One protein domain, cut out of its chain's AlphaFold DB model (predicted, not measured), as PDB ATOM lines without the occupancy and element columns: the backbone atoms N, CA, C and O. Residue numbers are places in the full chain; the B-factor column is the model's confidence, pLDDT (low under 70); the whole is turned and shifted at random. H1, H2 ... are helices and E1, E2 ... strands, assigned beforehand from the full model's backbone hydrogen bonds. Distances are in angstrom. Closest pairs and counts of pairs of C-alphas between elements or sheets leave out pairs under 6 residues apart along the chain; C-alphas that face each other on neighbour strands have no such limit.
ATOM      1  N   SER A  35      38.331 -38.577  38.770       88.06
ATOM      2  CA  SER A  35      38.488 -37.368  39.570       88.06
ATOM      3  C   SER A  35      38.485 -36.129  38.688       88.06
ATOM      4  O   SER A  35      39.224 -36.069  37.704       88.06
ATOM      5  N   LEU A  36      37.709 -35.126  39.089       90.38
ATOM      6  CA  LEU A  36      37.695 -33.795  38.496       90.38
ATOM      7  C   LEU A  36      38.545 -32.850  39.349       90.38
ATOM      8  O   LEU A  36      38.349 -32.764  40.558       90.38
ATOM      9  N   TYR A  37      39.488 -32.143  38.726       89.00
ATOM     10  CA  TYR A  37      40.361 -31.181  39.400       89.00
ATOM     11  C   TYR A  37      39.894 -29.759  39.097       89.00
ATOM     12  O   TYR A  37      39.848 -29.359  37.938       89.00
ATOM     13  N   LEU A  38      39.609 -28.994  40.142       89.31
ATOM     14  CA  LEU A  38      39.171 -27.604  40.079       89.31
ATOM     15  C   LEU A  38      40.198 -26.720  40.782       89.31
ATOM     16  O   LEU A  38      40.684 -27.054  41.860       89.31
ATOM     17  N   GLU A  39      40.550 -25.593  40.179       85.38
ATOM     18  CA  GLU A  39      41.501 -24.644  40.776       85.38
ATOM     19  C   GLU A  39      40.827 -23.768  41.829       85.38
ATOM     20  O   GLU A  39      41.389 -23.505  42.893       85.38
ATOM     21  N   GLU A  40      39.586 -23.387  41.547       83.50
ATOM     22  CA  GLU A  40      38.748 -22.564  42.399       83.50
ATOM     23  C   GLU A  40      37.400 -23.253  42.587       83.50
ATOM     24  O   GLU A  40      36.857 -23.869  41.672       83.50
ATOM     25  N   LEU A  41      36.883 -23.178  43.810       85.94
ATOM     26  CA  LEU A  41      35.564 -23.674  44.160       85.94
ATOM     27  C   LEU A  41      34.980 -22.723  45.199       85.94
ATOM     28  O   LEU A  41      35.530 -22.582  46.296       85.94
ATOM     29  N   HIS A  42      33.889 -22.052  44.835       87.00
ATOM     30  CA  HIS A  42      33.191 -21.141  45.737       87.00
ATOM     31  C   HIS A  42      32.652 -21.888  46.960       87.00
ATOM     32  O   HIS A  42      32.253 -23.049  46.876       87.00
ATOM     33  N   SER A  43      32.618 -21.207  48.106       85.62
ATOM     34  CA  SER A  43      32.180 -21.787  49.381       85.62
ATOM     35  C   SER A  43      30.757 -22.336  49.323       85.62
ATOM     36  O   SER A  43      30.506 -23.425  49.831       85.62
ATOM     37  N   GLU A  44      29.839 -21.618  48.679       86.62
ATOM     38  CA  GLU A  44      28.439 -22.041  48.571       86.62
ATOM     39  C   GLU A  44      28.283 -23.275  47.672       86.62
ATOM     40  O   GLU A  44      27.581 -24.220  48.029       86.62
ATOM     41  N   LEU A  45      29.018 -23.318  46.556       87.81
ATOM     42  CA  LEU A  45      29.105 -24.493  45.685       87.81
ATOM     43  C   LEU A  45      29.688 -25.700  46.415       87.81
ATOM     44  O   LEU A  45      29.161 -26.801  46.308       87.81
ATOM     45  N   HIS A  46      30.757 -25.494  47.184       88.12
ATOM     46  CA  HIS A  46      31.378 -26.545  47.981       88.12
ATOM     47  C   HIS A  46      30.395 -27.144  48.995       88.12
ATOM     48  O   HIS A  46      30.336 -28.362  49.134       88.12
ATOM     49  N   LEU A  47      29.610 -26.307  49.680       88.31
ATOM     50  CA  LEU A  47      28.578 -26.772  50.609       88.31
ATOM     51  C   LEU A  47      27.487 -27.557  49.882       88.31
ATOM     52  O   LEU A  47      27.134 -28.644  50.330       88.31
ATOM     53  N   LYS A  48      27.011 -27.051  48.741       88.50
ATOM     54  CA  LYS A  48      25.992 -27.728  47.935       88.50
ATOM     55  C   LYS A  48      26.455 -29.111  47.467       88.50
ATOM     56  O   LYS A  48      25.768 -30.093  47.700       88.50
ATOM     57  N   LEU A  49      27.670 -29.212  46.931       88.75
ATOM     58  CA  LEU A  49      28.257 -30.490  46.518       88.75
ATOM     59  C   LEU A  49      28.397 -31.482  47.682       88.75
ATOM     60  O   LEU A  49      28.181 -32.677  47.502       88.75
ATOM     61  N   ILE A  50      28.742 -31.011  48.885       88.12
ATOM     62  CA  ILE A  50      28.780 -31.872  50.077       88.12
ATOM     63  C   ILE A  50      27.378 -32.378  50.430       88.12
ATOM     64  O   ILE A  50      27.231 -33.553  50.760       88.12
ATOM     65  N   MET A  51      26.355 -31.519  50.351       89.12
ATOM     66  CA  MET A  51      24.960 -31.920  50.574       89.12
ATOM     67  C   MET A  51      24.496 -32.962  49.553       89.12
ATOM     68  O   MET A  51      23.791 -33.901  49.916       89.12
ATOM     69  N   ASP A  52      24.969 -32.851  48.314       88.12
ATOM     70  CA  ASP A  52      24.709 -33.808  47.235       88.12
ATOM     71  C   ASP A  52      25.615 -35.064  47.307       88.12
ATOM     72  O   ASP A  52      25.668 -35.862  46.373       88.12
ATOM     73  N   ASN A  53      26.291 -35.287  48.444       87.88
ATOM     74  CA  ASN A  53      27.150 -36.438  48.754       87.88
ATOM     75  C   ASN A  53      28.399 -36.597  47.868       87.88
ATOM     76  O   ASN A  53      28.971 -37.689  47.779       87.88
ATOM     77  N   PHE A  54      28.889 -35.519  47.254       88.00
ATOM     78  CA  PHE A  54      30.167 -35.558  46.549       88.00
ATOM     79  C   PHE A  54      31.348 -35.599  47.525       88.00
ATOM     80  O   PHE A  54      31.429 -34.845  48.496       88.00
ATOM     81  N   GLN A  55      32.335 -36.448  47.226       88.69
ATOM     82  CA  GLN A  55      33.594 -36.471  47.969       88.69
ATOM     83  C   GLN A  55      34.572 -35.448  47.394       88.69
ATOM     84  O   GLN A  55      35.124 -35.650  46.310       88.69
ATOM     85  N   ILE A  56      34.828 -34.383  48.154       90.44
ATOM     86  CA  ILE A  56      35.729 -33.296  47.760       90.44
ATOM     87  C   ILE A  56      37.000 -33.335  48.612       90.44
ATOM     88  O   ILE A  56      36.942 -33.352  49.841       90.44
ATOM     89  N   LYS A  57      38.172 -33.321  47.974       90.19
ATOM     90  CA  LYS A  57      39.481 -33.269  48.643       90.19
ATOM     91  C   LYS A  57      40.269 -32.052  48.186       90.19
ATOM     92  O   LYS A  57      40.261 -31.708  47.012       90.19
ATOM     93  N   LYS A  58      41.008 -31.420  49.097       88.31
ATOM     94  CA  LYS A  58      41.972 -30.369  48.748       88.31
ATOM     95  C   LYS A  58      43.349 -30.994  48.583       88.31
ATOM     96  O   LYS A  58      43.835 -31.645  49.502       88.31
ATOM     97  N   ILE A  59      43.985 -30.776  47.439       88.19
ATOM     98  CA  ILE A  59      45.354 -31.221  47.182       88.19
ATOM     99  C   ILE A  59      46.239 -30.043  46.794       88.19
ATOM    100  O   ILE A  59      45.776 -29.033  46.265       88.19
ATOM    101  N   ILE A  60      47.537 -30.188  47.032       85.44
ATOM    102  CA  ILE A  60      48.552 -29.237  46.590       85.44
ATOM    103  C   ILE A  60      49.428 -29.970  45.581       85.44
ATOM    104  O   ILE A  60      50.050 -30.972  45.923       85.44
ATOM    105  N   LYS A  61      49.450 -29.495  44.336       79.69
ATOM    106  CA  LYS A  61      50.316 -30.034  43.284       79.69
ATOM    107  C   LYS A  61      51.465 -29.069  43.023       79.69
ATOM    108  O   LYS A  61      51.266 -27.856  42.924       79.69
ATOM    109  N   ASN A  62      52.665 -29.618  42.884       78.06
ATOM    110  CA  ASN A  62      53.833 -28.860  42.457       78.06
ATOM    111  C   ASN A  62      53.763 -28.728  40.935       78.06
ATOM    112  O   ASN A  62      53.777 -29.731  40.230       78.06
ATOM    113  N   MET A  63      53.640 -27.499  40.436       69.06
ATOM    114  CA  MET A  63      53.443 -27.222  39.006       69.06
ATOM    115  C   MET A  63      54.751 -26.983  38.246       69.06
ATOM    116  O   MET A  63      54.729 -26.859  37.027       69.06
ATOM    117  N   SER A  64      55.889 -26.875  38.934       65.94
ATOM    118  CA  SER A  64      57.117 -26.456  38.265       65.94
ATOM    119  C   SER A  64      57.942 -27.639  37.762       65.94
ATOM    120  O   SER A  64      58.364 -28.459  38.580       65.94
ATOM    121  N   PRO A  65      58.248 -27.691  36.452       62.62
ATOM    122  CA  PRO A  65      59.260 -28.596  35.914       62.62
ATOM    123  C   PRO A  65      60.684 -28.128  36.255       62.62
ATOM    124  O   PRO A  65      61.640 -28.876  36.074       62.62
ATOM    125  N   ILE A  66      60.842 -26.891  36.748       68.50
ATOM    126  CA  ILE A  66      62.138 -26.292  37.067       68.50
ATOM    127  C   ILE A  66      62.413 -26.477  38.570       68.50
ATOM    128  O   ILE A  66      61.651 -25.947  39.389       68.50
ATOM    129  N   PRO A  67      63.513 -27.151  38.959       61.34
ATOM    130  CA  PRO A  67      63.782 -27.537  40.349       61.34
ATOM    131  C   PRO A  67      63.918 -26.361  41.334       61.34
ATOM    132  O   PRO A  67      63.743 -26.550  42.538       61.34
ATOM    133  N   PHE A  68      64.170 -25.143  40.846       66.06
ATOM    134  CA  PHE A  68      64.446 -23.960  41.675       66.06
ATOM    135  C   PHE A  68      63.243 -23.035  41.906       66.06
ATOM    136  O   PHE A  68      63.290 -22.179  42.783       66.06
ATOM    137  N   ILE A  69      62.146 -23.208  41.165       64.62
ATOM    138  CA  ILE A  69      60.939 -22.385  41.322       64.62
ATOM    139  C   ILE A  69      59.821 -23.304  41.800       64.62
ATOM    140  O   ILE A  69      59.056 -23.819  40.999       64.62
ATOM    141  N   LYS A  70      59.703 -23.555  43.107       63.94
ATOM    142  CA  LYS A  70      58.567 -24.329  43.635       63.94
ATOM    143  C   LYS A  70      57.308 -23.462  43.621       63.94
ATOM    144  O   LYS A  70      57.068 -22.683  44.537       63.94
ATOM    145  N   ARG A  71      56.496 -23.590  42.568       72.31
ATOM    146  CA  ARG A  71      55.125 -23.062  42.544       72.31
ATOM    147  C   ARG A  71      54.161 -24.179  42.915       72.31
ATOM    148  O   ARG A  71      53.915 -25.094  42.130       72.31
ATOM    149  N   ASN A  72      53.638 -24.086  44.129       77.25
ATOM    150  CA  ASN A  72      52.603 -24.973  44.630       77.25
ATOM    151  C   ASN A  72      51.251 -24.397  44.215       77.25
ATOM    152  O   ASN A  72      50.968 -23.236  44.513       77.25
ATOM    153  N   LYS A  73      50.413 -25.197  43.556       83.56
ATOM    154  CA  LYS A  73      49.043 -24.806  43.227       83.56
ATOM    155  C   LYS A  73      48.059 -25.693  43.976       83.56
ATOM    156  O   LYS A  73      48.235 -26.909  44.062       83.56
ATOM    157  N   LYS A  74      47.066 -25.051  44.586       87.62
ATOM    158  CA  LYS A  74      45.988 -25.717  45.317       87.62
ATOM    159  C   LYS A  74      44.911 -26.125  44.318       87.62
ATOM    160  O   LYS A  74      44.599 -25.356  43.419       87.62
ATOM    161  N   TYR A  75      44.366 -27.317  44.507       89.38
ATOM    162  CA  TYR A  75      43.257 -27.841  43.727       89.38
ATOM    163  C   TYR A  75      42.220 -28.455  44.661       89.38
ATOM    164  O   TYR A  75      42.565 -29.087  45.662       89.38
ATOM    165  N   TYR A  76      40.959 -28.309  44.295       90.62
ATOM    166  CA  TYR A  76      39.850 -29.108  44.781       90.62
ATOM    167  C   TYR A  76      39.691 -30.309  43.855       90.62
ATOM    168  O   TYR A  76      39.813 -30.187  42.642       90.62
ATOM    169  N   VAL A  77      39.459 -31.478  44.424       90.50
ATOM    170  CA  VAL A  77      39.316 -32.732  43.693       90.50
ATOM    171  C   VAL A  77      37.973 -33.317  44.046       90.50
ATOM    172  O   VAL A  77      37.754 -33.639  45.210       90.50
ATOM    173  N   ILE A  78      37.098 -33.450  43.060       90.31
ATOM    174  CA  ILE A  78      35.823 -34.146  43.204       90.31
ATOM    175  C   ILE A  78      36.036 -35.574  42.710       90.31
ATOM    176  O   ILE A  78      36.423 -35.766  41.556       90.31
ATOM    177  N   ASN A  79      35.829 -36.566  43.574       87.44
ATOM    178  CA  ASN A  79      35.810 -37.965  43.144       87.44
ATOM    179  C   ASN A  79      34.481 -38.244  42.435       87.44
ATOM    180  O   ASN A  79      33.426 -37.890  42.967       87.44
ATOM    181  N   LEU A  80      34.561 -38.838  41.245       84.94
ATOM    182  CA  LEU A  80      33.424 -39.076  40.353       84.94
ATOM    183  C   LEU A  80      32.921 -40.515  40.410       84.94
ATOM    184  O   LEU A  80      33.764 -41.417  40.628       84.94
TER     185      LEU A  80
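AT A GLANCE: This is residues 35 to 80 of the 80 residues of an uncharacterized protein of Myroides albus (UniProt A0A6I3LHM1). Picture a long, strongly twisted two-stranded hairpin, E2 and E3, with the short strand E1 added beside the last residues of E3 and the short helix H1 at that same end of the hairpin. At the other end, the loop of residues 63 to 71 carries the rod's length further. The printed part has 46 residues, with one named helix and three named strands in the order E1, H1, E2, E3 along the chain; the sheet's order is E1, E3, E2, antiparallel throughout, and the class is mixed, helices and strands. The whole is loose, with a radius of gyration of the C-alphas of 13.0 A, and its C-alphas span 41 by 19 by 10 A.

HOW THE PARTS SIT: Start with E1, residues 35 to 38, an edge strand of the sheet. Its neighbour is the inner strand E3, residues 72 to 79, antiparallel to it with 136 degrees between their directions; look for N 36 and O 78, 2.9 A apart, and N 38 and O 76, 2.8 A apart, both within hydrogen-bond range. After E1 comes H1, residues 43 to 51, which is on the sheet but only grazes it, with its residues 46 to 50. Every O i to N i+4 pair of H1 is within hydrogen-bond range. Next find E2, residues 55 to 62, the other edge strand; the closest C-alphas of H1 and E2 are those of Ile 50 and Ile 56, 7.5 A apart. E2 and E3 form a hairpin, antiparallel at 154 degrees, where you find N 59 and O 75 at 2.8 A and N 77 and O 57 at 2.7 A. E1, H1 and E2 make a split strand-helix-strand unit, two strands that run the same way with a helix between them in the chain and E3 between them in the sheet; its crossover is right-handed.

IN THESE COORDINATES: Find C-alpha 35 at (38.488, -37.368, 39.570), where E1 begins; it ends at residue 38. H1 runs 12.5 A from C-alpha 43 at (32.180, -21.787, 49.381) to C-alpha 51. E2 runs 22.3 A from C-alpha 55 to C-alpha 62, and E3 returns over 21.3 A from C-alpha 72 to C-alpha 79 at (35.810, -37.965, 43.144).

THE WHOLE: The C-alphas of Asp 52 and Phe 68 are the two farthest apart, at 41.3 A, while those of Ser 35 and Leu 80, the chain's last residue, are 5.4 A apart. The printed part has no cut. The links E1 to H1 and H1 to E2 are tight, and E2 to E3 is short, with 9 residues. The mean pLDDT of the printed part is 83.0; look at residues 63 to 70 for the model's low confidence, under 70.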